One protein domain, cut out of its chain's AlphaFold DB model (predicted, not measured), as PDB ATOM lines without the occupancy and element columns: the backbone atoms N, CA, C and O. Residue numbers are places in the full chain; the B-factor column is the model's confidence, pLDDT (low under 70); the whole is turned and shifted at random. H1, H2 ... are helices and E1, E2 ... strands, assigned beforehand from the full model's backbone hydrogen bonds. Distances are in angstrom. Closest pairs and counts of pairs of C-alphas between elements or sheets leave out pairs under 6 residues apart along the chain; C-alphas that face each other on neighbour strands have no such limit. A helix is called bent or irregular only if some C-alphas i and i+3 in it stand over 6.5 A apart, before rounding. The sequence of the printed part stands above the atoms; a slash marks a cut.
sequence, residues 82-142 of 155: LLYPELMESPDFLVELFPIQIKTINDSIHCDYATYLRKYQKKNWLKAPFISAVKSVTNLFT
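AT A GLANCE: This is residues 82 to 142 of the 155 residues of an uncharacterized protein of Prevotella copri (UniProt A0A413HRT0). A small hairpin of two three-residue strands, E1 and E2, has helix H2 beyond its open end and short helix H3 leading away from E2; H1 turns off about perpendicular to H2, and the longest helix, H4, sticks out as a free arm far from the hairpin. The printed part has 61 residues, with four named helices and two named strands in the order H1, H2, E1, E2, H3, H4. The sheet, in the order E1 - E2, is antiparallel, and the class is mostly helix. The whole is extended, with a radius of gyration of the C-alphas of 17.1 A, and the C-alphas span 46 by 32 by 21 A, the arm with H4 making much of the length.

IN THESE COORDINATES: Find C-alpha 101 at (-49.780, -32.755, 17.197); from there strand E1 runs over residues 101 to 103, 6.8 A long. Strand E2 comes back over residues 110 to 112, 7.2 A, and helix H3, residues 113 to 119, 10.1 A, follows at once. Before the strands, look for helix H2 at residues 91 to 97, 10.0 A, and helix H1 at residues 82 to 89, 12.8 A, which begins at C-alpha 82 at (-48.113, -16.774, -3.381). H1 is irregular, but only just: C-alphas 82 and 85 are 6.9 A apart. Helix H4, residues 127 to 141, is 21.2 A long and ends at C-alpha 141 at (-7.933, -33.655, 17.224).

HOW THE PARTS SIT: Begin at the hairpin of E1 and E2, antiparallel with 146 degrees between their directions. There N 102 and O 111 are 3.0 A apart and N 111 and O 102 are 3.5 A apart, both within hydrogen-bond range. The closest C-alphas of E1 and H3 are those of Ile 102 and Tyr 113, 6.1 A apart. H2 and H3 are close but not clearly touching, about perpendicular at 89 degrees, with the C-alphas of Leu 97 and Tyr 113 closest at 7.1 A. H1 and H2 are also close but not clearly touching, about perpendicular at 87 degrees, with the C-alphas of Leu 87 and Phe 93 closest at 6.6 A. H4 is apart from H1, H2, H3, E1 and E2. Every O i to N i+4 pair is within hydrogen-bond range in H2, H3 and H4; in H1 it is 3 of 4.

THE WHOLE: The two C-alphas farthest apart are those of Leu 82 and Leu 140, at 49.4 A. Residues 82 to 87, which belong to H1, stand free, as do residues 121 to 142, of which 127 to 141 belong to H4. The printed part has no cut and no long link. Its mean pLDDT is 78.4; look for values under 70 at residue 108 and residues 122 to 128.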
ATOM      1  N   LEU A  82     -49.274 -17.599  -3.040       72.56
ATOM      2  CA  LEU A  82     -48.113 -16.774  -3.381       72.56
ATOM      3  C   LEU A  82     -47.396 -16.195  -2.147       72.56
ATOM      4  O   LEU A  82     -46.218 -15.879  -2.245       72.56
ATOM      5  N   LEU A  83     -48.079 -16.088  -1.002       70.12
ATOM      6  CA  LEU A  83     -47.533 -15.595   0.270       70.12
ATOM      7  C   LEU A  83     -46.998 -16.727   1.164       70.12
ATOM      8  O   LEU A  83     -46.342 -16.466   2.167       70.12
ATOM      9  N   TYR A  84     -47.238 -17.997   0.816       78.50
ATOM     10  CA  TYR A  84     -46.737 -19.149   1.582       78.50
ATOM     11  C   TYR A  84     -45.214 -19.215   1.710       78.50
ATOM     12  O   TYR A  84     -44.753 -19.578   2.794       78.50
ATOM     13  N   PRO A  85     -44.420 -18.871   0.676       80.94
ATOM     14  CA  PRO A  85     -42.971 -18.810   0.817       80.94
ATOM     15  C   PRO A  85     -42.544 -17.836   1.918       80.94
ATOM     16  O   PRO A  85     -41.741 -18.206   2.769       80.94
ATOM     17  N   GLU A  86     -43.145 -16.644   1.957       78.81
ATOM     18  CA  GLU A  86     -42.827 -15.624   2.962       78.81
ATOM     19  C   GLU A  86     -43.297 -16.038   4.367       78.81
ATOM     20  O   GLU A  86     -42.577 -15.849   5.347       78.81
ATOM     21  N   LEU A  87     -44.461 -16.690   4.480       79.50
ATOM     22  CA  LEU A  87     -44.951 -17.227   5.756       79.50
ATOM     23  C   LEU A  87     -44.053 -18.353   6.297       79.50
ATOM     24  O   LEU A  87     -43.735 -18.353   7.485       79.50
ATOM     25  N   MET A  88     -43.600 -19.281   5.445       81.00
ATOM     26  CA  MET A  88     -42.675 -20.355   5.847       81.00
ATOM     27  C   MET A  88     -41.260 -19.857   6.170       81.00
ATOM     28  O   MET A  88     -40.522 -20.570   6.848       81.00
ATOM     29  N   GLU A  89     -40.871 -18.674   5.695       83.44
ATOM     30  CA  GLU A  89     -39.590 -18.048   6.037       83.44
ATOM     31  C   GLU A  89     -39.648 -17.299   7.380       83.44
ATOM     32  O   GLU A  89     -38.623 -17.132   8.046       83.44
ATOM     33  N   SER A  90     -40.845 -16.899   7.821       87.94
ATOM     34  CA  SER A  90     -41.020 -16.162   9.071       87.94
ATOM     35  C   SER A  90     -40.736 -17.036  10.317       87.94
ATOM     36  O   SER A  90     -41.309 -18.121  10.467       87.94
ATOM     37  N   PRO A  91     -39.869 -16.586  11.249       86.12
ATOM     38  CA  PRO A  91     -39.543 -17.350  12.455       86.12
ATOM     39  C   PRO A  91     -40.746 -17.588  13.371       86.12
ATOM     40  O   PRO A  91     -40.880 -18.677  13.926       86.12
ATOM     41  N   ASP A  92     -41.622 -16.589  13.505       85.88
ATOM     42  CA  ASP A  92     -42.780 -16.646  14.402       85.88
ATOM     43  C   ASP A  92     -43.756 -17.753  13.979       85.88
ATOM     44  O   ASP A  92     -44.153 -18.580  14.799       85.88
ATOM     45  N   PHE A  93     -44.033 -17.869  12.676       85.56
ATOM     46  CA  PHE A  93     -44.873 -18.937  12.131       85.56
ATOM     47  C   PHE A  93     -44.268 -20.332  12.345       85.56
ATOM     48  O   PHE A  93     -44.966 -21.275  12.716       85.56
ATOM     49  N   LEU A  94     -42.953 -20.485  12.143       85.00
ATOM     50  CA  LEU A  94     -42.272 -21.768  12.346       85.00
ATOM     51  C   LEU A  94     -42.315 -22.224  13.810       85.00
ATOM     52  O   LEU A  94     -42.494 -23.416  14.075       85.00
ATOM     53  N   VAL A  95     -42.166 -21.291  14.756       86.38
ATOM     54  CA  VAL A  95     -42.233 -21.582  16.196       86.38
ATOM     55  C   VAL A  95     -43.644 -22.001  16.608       86.38
ATOM     56  O   VAL A  95     -43.791 -22.953  17.377       86.38
ATOM     57  N   GLU A  96     -44.672 -21.356  16.057       86.25
ATOM     58  CA  GLU A  96     -46.075 -21.726  16.283       86.25
ATOM     59  C   GLU A  96     -46.454 -23.083  15.668       86.25
ATOM     60  O   GLU A  96     -47.352 -23.762  16.171       86.25
ATOM     61  N   LEU A  97     -45.745 -23.529  14.625       86.06
ATOM     62  CA  LEU A  97     -45.977 -24.824  13.979       86.06
ATOM     63  C   LEU A  97     -45.412 -26.009  14.785       86.06
ATOM     64  O   LEU A  97     -45.908 -27.133  14.679       86.06
ATOM     65  N   PHE A  98     -44.372 -25.785  15.591       87.25
ATOM     66  CA  PHE A  98     -43.726 -26.828  16.388       87.25
ATOM     67  C   PHE A  98     -44.639 -27.600  17.351       87.25
ATOM     68  O   PHE A  98     -44.541 -28.824  17.277       87.25
ATOM     69  N   PRO A  99     -45.505 -26.965  18.176       87.62
ATOM     70  CA  PRO A  99     -46.372 -27.629  19.160       87.62
ATOM     71  C   PRO A  99     -47.550 -28.431  18.560       87.62
ATOM     72  O   PRO A  99     -48.400 -28.956  19.293       87.62
ATOM     73  N   ILE A 100     -47.677 -28.479  17.229       87.56
ATOM     74  CA  ILE A 100     -48.804 -29.130  16.563       87.56
ATOM     75  C   ILE A 100     -48.651 -30.648  16.649       87.56
ATOM     76  O   ILE A 100     -47.657 -31.236  16.219       87.56
ATOM     77  N   GLN A 101     -49.699 -31.301  17.151       86.88
ATOM     78  CA  GLN A 101     -49.780 -32.755  17.197       86.88
ATOM     79  C   GLN A 101     -50.014 -33.308  15.794       86.88
ATOM     80  O   GLN A 101     -51.055 -33.058  15.183       86.88
ATOM     81  N   ILE A 102     -49.069 -34.105  15.302       82.00
ATOM     82  CA  ILE A 102     -49.210 -34.788  14.020       82.00
ATOM     83  C   ILE A 102     -49.554 -36.265  14.225       82.00
ATOM     84  O   ILE A 102     -49.099 -36.922  15.166       82.00
ATOM     85  N   LYS A 103     -50.367 -36.795  13.310       82.56
ATOM     86  CA  LYS A 103     -50.672 -38.223  13.206       82.56
ATOM     87  C   LYS A 103     -50.176 -38.733  11.863       82.56
ATOM     88  O   LYS A 103     -50.437 -38.128  10.826       82.56
ATOM     89  N   THR A 104     -49.442 -39.838  11.879       77.12
ATOM     90  CA  THR A 104     -49.058 -40.516  10.632       77.12
ATOM     91  C   THR A 104     -50.257 -41.296  10.085       77.12
ATOM     92  O   THR A 104     -51.083 -41.763  10.855       77.12
ATOM     93  N   ILE A 105     -50.335 -41.484   8.765       77.50
ATOM     94  CA  ILE A 105     -51.429 -42.196   8.068       77.50
ATOM     95  C   ILE A 105     -51.676 -43.610   8.633       77.50
ATOM     96  O   ILE A 105     -52.798 -44.098   8.624       77.50
ATOM     97  N   ASN A 106     -50.633 -44.249   9.173       75.50
ATOM     98  CA  ASN A 106     -50.704 -45.579   9.785       75.50
ATOM     99  C   ASN A 106     -50.994 -45.548  11.301       75.50
ATOM    100  O   ASN A 106     -50.803 -46.563  11.962       75.50
ATOM    101  N   ASP A 107     -51.337 -44.381  11.858       71.00
ATOM    102  CA  ASP A 107     -51.587 -44.100  13.286       71.00
ATOM    103  C   ASP A 107     -50.465 -44.543  14.254       71.00
ATOM    104  O   ASP A 107     -50.622 -44.587  15.467       71.00
ATOM    105  N   SER A 108     -49.283 -44.861  13.724       66.69
ATOM    106  CA  SER A 108     -48.177 -45.456  14.480       66.69
ATOM    107  C   SER A 108     -47.341 -44.444  15.264       66.69
ATOM    108  O   SER A 108     -46.557 -44.826  16.131       66.69
ATOM    109  N   ILE A 109     -47.463 -43.156  14.938       71.81
ATOM    110  CA  ILE A 109     -46.690 -42.077  15.552       71.81
ATOM    111  C   ILE A 109     -47.651 -40.932  15.868       71.81
ATOM    112  O   ILE A 109     -48.162 -40.273  14.960       71.81
ATOM    113  N   HIS A 110     -47.850 -40.712  17.167       77.56
ATOM    114  CA  HIS A 110     -48.471 -39.529  17.747       77.56
ATOM    115  C   HIS A 110     -47.386 -38.726  18.440       77.56
ATOM    116  O   HIS A 110     -46.904 -39.111  19.508       77.56
ATOM    117  N   CYS A 111     -46.948 -37.646  17.813       79.94
ATOM    118  CA  CYS A 111     -45.996 -36.760  18.449       79.94
ATOM    119  C   CYS A 111     -46.141 -35.336  17.941       79.94
ATOM    120  O   CYS A 111     -46.705 -35.071  16.883       79.94
ATOM    121  N   ASP A 112     -45.541 -34.448  18.711       85.88
ATOM    122  CA  ASP A 112     -45.333 -33.061  18.357       85.88
ATOM    123  C   ASP A 112     -44.520 -32.904  17.058       85.88
ATOM    124  O   ASP A 112     -43.603 -33.704  16.803       85.88
ATOM    125  N   TYR A 113     -44.810 -31.879  16.253       83.50
ATOM    126  CA  TYR A 113     -44.129 -31.643  14.975       83.50
ATOM    127  C   TYR A 113     -42.614 -31.458  15.164       83.50
ATOM    128  O   TYR A 113     -41.817 -32.061  14.432       83.50
ATOM    129  N   ALA A 114     -42.185 -30.748  16.213       84.50
ATOM    130  CA  ALA A 114     -40.759 -30.631  16.533       84.50
ATOM    131  C   ALA A 114     -40.118 -31.986  16.881       84.50
ATOM    132  O   ALA A 114     -38.995 -32.295  16.460       84.50
ATOM    133  N   THR A 115     -40.840 -32.837  17.616       84.25
ATOM    134  CA  THR A 115     -40.367 -34.188  17.956       84.25
ATOM    135  C   THR A 115     -40.233 -35.058  16.707       84.25
ATOM    136  O   THR A 115     -39.252 -35.805  16.580       84.25
ATOM    137  N   TYR A 116     -41.166 -34.925  15.765       84.50
ATOM    138  CA  TYR A 116     -41.125 -35.618  14.483       84.50
ATOM    139  C   TYR A 116     -39.890 -35.246  13.664       84.50
ATOM    140  O   TYR A 116     -39.111 -36.130  13.289       84.50
ATOM    141  N   LEU A 117     -39.661 -33.946  13.457       83.12
ATOM    142  CA  LEU A 117     -38.515 -33.456  12.690       83.12
ATOM    143  C   LEU A 117     -37.184 -33.931  13.284       83.12
ATOM    144  O   LEU A 117     -36.280 -34.330  12.553       83.12
ATOM    145  N   ARG A 118     -37.072 -33.969  14.616       82.00
ATOM    146  CA  ARG A 118     -35.833 -34.373  15.290       82.00
ATOM    147  C   ARG A 118     -35.562 -35.880  15.237       82.00
ATOM    148  O   ARG A 118     -34.407 -36.282  15.095       82.00
ATOM    149  N   LYS A 119     -36.583 -36.719  15.441       78.00
ATOM    150  CA  LYS A 119     -36.396 -38.167  15.679       78.00
ATOM    151  C   LYS A 119     -36.756 -39.047  14.486       78.00
ATOM    152  O   LYS A 119     -36.163 -40.114  14.338       78.00
ATOM    153  N   TYR A 120     -37.702 -38.614  13.659       74.19
ATOM    154  CA  TYR A 120     -38.335 -39.447  12.633       74.19
ATOM    155  C   TYR A 120     -37.999 -39.019  11.202       74.19
ATOM    156  O   TYR A 120     -38.380 -39.705  10.253       74.19
ATOM    157  N   GLN A 121     -37.230 -37.938  11.018       74.62
ATOM    158  CA  GLN A 121     -36.649 -37.633   9.715       74.62
ATOM    159  C   GLN A 121     -35.784 -38.800   9.232       74.62
ATOM    160  O   GLN A 121     -34.874 -39.266   9.926       74.62
ATOM    161  N   LYS A 122     -36.064 -39.268   8.009       68.06
ATOM    162  CA  LYS A 122     -35.268 -40.305   7.349       68.06
ATOM    163  C   LYS A 122     -33.822 -39.827   7.268       68.06
ATOM    164  O   LYS A 122     -33.498 -38.898   6.531       68.06
ATOM    165  N   LYS A 123     -32.943 -40.475   8.030       64.69
ATOM    166  CA  LYS A 123     -31.508 -40.207   7.968       64.69
ATOM    167  C   LYS A 123     -31.025 -40.549   6.564       64.69
ATOM    168  O   LYS A 123     -31.205 -41.673   6.098       64.69
ATOM    169  N   ASN A 124     -30.413 -39.579   5.889       69.50
ATOM    170  CA  ASN A 124     -29.809 -39.834   4.591       69.50
ATOM    171  C   ASN A 124     -28.597 -40.751   4.798       69.50
ATOM    172  O   ASN A 124     -27.592 -40.352   5.386       69.50
ATOM    173  N   TRP A 125     -28.704 -41.982   4.321       65.19
ATOM    174  CA  TRP A 125     -27.720 -43.055   4.457       65.19
ATOM    175  C   TRP A 125     -26.382 -42.675   3.808       65.19
ATOM    176  O   TRP A 125     -25.332 -43.083   4.290       65.19
ATOM    177  N   LEU A 126     -26.404 -41.773   2.820       65.75
ATOM    178  CA  LEU A 126     -25.207 -41.194   2.198       65.75
ATOM    179  C   LEU A 126     -24.465 -40.192   3.105       65.75
ATOM    180  O   LEU A 126     -23.261 -40.010   2.959       65.75
ATOM    181  N   LYS A 127     -25.145 -39.555   4.074       67.44
ATOM    182  CA  LYS A 127     -24.505 -38.645   5.050       67.44
ATOM    183  C   LYS A 127     -23.897 -39.394   6.242       67.44
ATOM    184  O   LYS A 127     -23.009 -38.861   6.902       67.44
ATOM    185  N   ALA A 128     -24.344 -40.622   6.513       68.69
ATOM    186  CA  ALA A 128     -23.838 -41.453   7.604       68.69
ATOM    187  C   ALA A 128     -22.311 -41.708   7.553       68.69
ATOM    188  O   ALA A 128     -21.661 -41.486   8.578       68.69
ATOM    189  N   PRO A 129     -21.698 -42.099   6.412       71.06
ATOM    190  CA  PRO A 129     -20.248 -42.284   6.347       71.06
ATOM    191  C   PRO A 129     -19.484 -40.965   6.510       71.06
ATOM    192  O   PRO A 129     -18.451 -40.948   7.171       71.06
ATOM    193  N   PHE A 130     -20.011 -39.851   5.990       72.94
ATOM    194  CA  PHE A 130     -19.390 -38.529   6.125       72.94
ATOM    195  C   PHE A 130     -19.353 -38.058   7.585       72.94
ATOM    196  O   PHE A 130     -18.305 -37.656   8.081       72.94
ATOM    197  N   ILE A 131     -20.472 -38.182   8.308       71.50
ATOM    198  CA  ILE A 131     -20.553 -37.839   9.737       71.50
ATOM    199  C   ILE A 131     -19.604 -38.718  10.563       71.50
ATOM    200  O   ILE A 131     -18.934 -38.215  11.461       71.50
ATOM    201  N   SER A 132     -19.510 -40.015  10.250       74.19
ATOM    202  CA  SER A 132     -18.585 -40.933  10.925       74.19
ATOM    203  C   SER A 132     -17.113 -40.592  10.652       74.19
ATOM    204  O   SER A 132     -16.292 -40.595  11.570       74.19
ATOM    205  N   ALA A 133     -16.780 -40.240   9.406       76.56
ATOM    206  CA  ALA A 133     -15.436 -39.822   9.016       76.56
ATOM    207  C   ALA A 133     -15.030 -38.516   9.711       76.56
ATOM    208  O   ALA A 133     -13.970 -38.463  10.329       76.56
ATOM    209  N   VAL A 134     -15.899 -37.499   9.699       77.12
ATOM    210  CA  VAL A 134     -15.665 -36.239  10.423       77.12
ATOM    211  C   VAL A 134     -15.524 -36.501  11.920       77.12
ATOM    212  O   VAL A 134     -14.566 -36.020  12.509       77.12
ATOM    213  N   LYS A 135     -16.391 -37.324  12.524       79.88
ATOM    214  CA  LYS A 135     -16.294 -37.688  13.946       79.88
ATOM    215  C   LYS A 135     -14.974 -38.389  14.288       79.88
ATOM    216  O   LYS A 135     -14.399 -38.142  15.343       79.88
ATOM    217  N   SER A 136     -14.485 -39.258  13.406       78.44
ATOM    218  CA  SER A 136     -13.205 -39.956  13.595       78.44
ATOM    219  C   SER A 136     -12.024 -38.990  13.507       78.44
ATOM    220  O   SER A 136     -11.091 -39.093  14.294       78.44
ATOM    221  N   VAL A 137     -12.091 -38.013  12.599       78.50
ATOM    222  CA  VAL A 137     -11.090 -36.947  12.482       78.50
ATOM    223  C   VAL A 137     -11.148 -36.023  13.702       78.50
ATOM    224  O   VAL A 137     -10.115 -35.777  14.312       78.50
ATOM    225  N   THR A 138     -12.331 -35.575  14.133       76.88
ATOM    226  CA  THR A 138     -12.463 -34.734  15.333       76.88
ATOM    227  C   THR A 138     -12.022 -35.465  16.593       76.88
ATOM    228  O   THR A 138     -11.365 -34.855  17.415       76.88
ATOM    229  N   ASN A 139     -12.280 -36.769  16.735       82.50
ATOM    230  CA  ASN A 139     -11.791 -37.550  17.879       82.50
ATOM    231  C   ASN A 139     -10.257 -37.670  17.928       82.50
ATOM    232  O   ASN A 139      -9.712 -37.915  18.996       82.50
ATOM    233  N   LEU A 140      -9.561 -37.517  16.798       81.50
ATOM    234  CA  LEU A 140      -8.094 -37.490  16.756       81.50
ATOM    235  C   LEU A 140      -7.519 -36.102  17.076       81.50
ATOM    236  O   LEU A 140      -6.354 -36.006  17.455       81.50
ATOM    237  N   PHE A 141      -8.321 -35.041  16.930       78.25
ATOM    238  CA  PHE A 141      -7.933 -33.655  17.224       78.25
ATOM    239  C   PHE A 141      -8.494 -33.123  18.552       78.25
ATOM    240  O   PHE A 141      -7.960 -32.161  19.096       78.25
ATOM    241  N   THR A 142      -9.527 -33.757  19.107       72.50
ATOM    242  CA  THR A 142      -9.997 -33.545  20.475       72.50
ATOM    243  C   THR A 142      -9.066 -34.315  21.400       72.50
ATOM    244  O   THR A 142      -9.293 -35.477  21.727       72.50
TER     245      THR A 142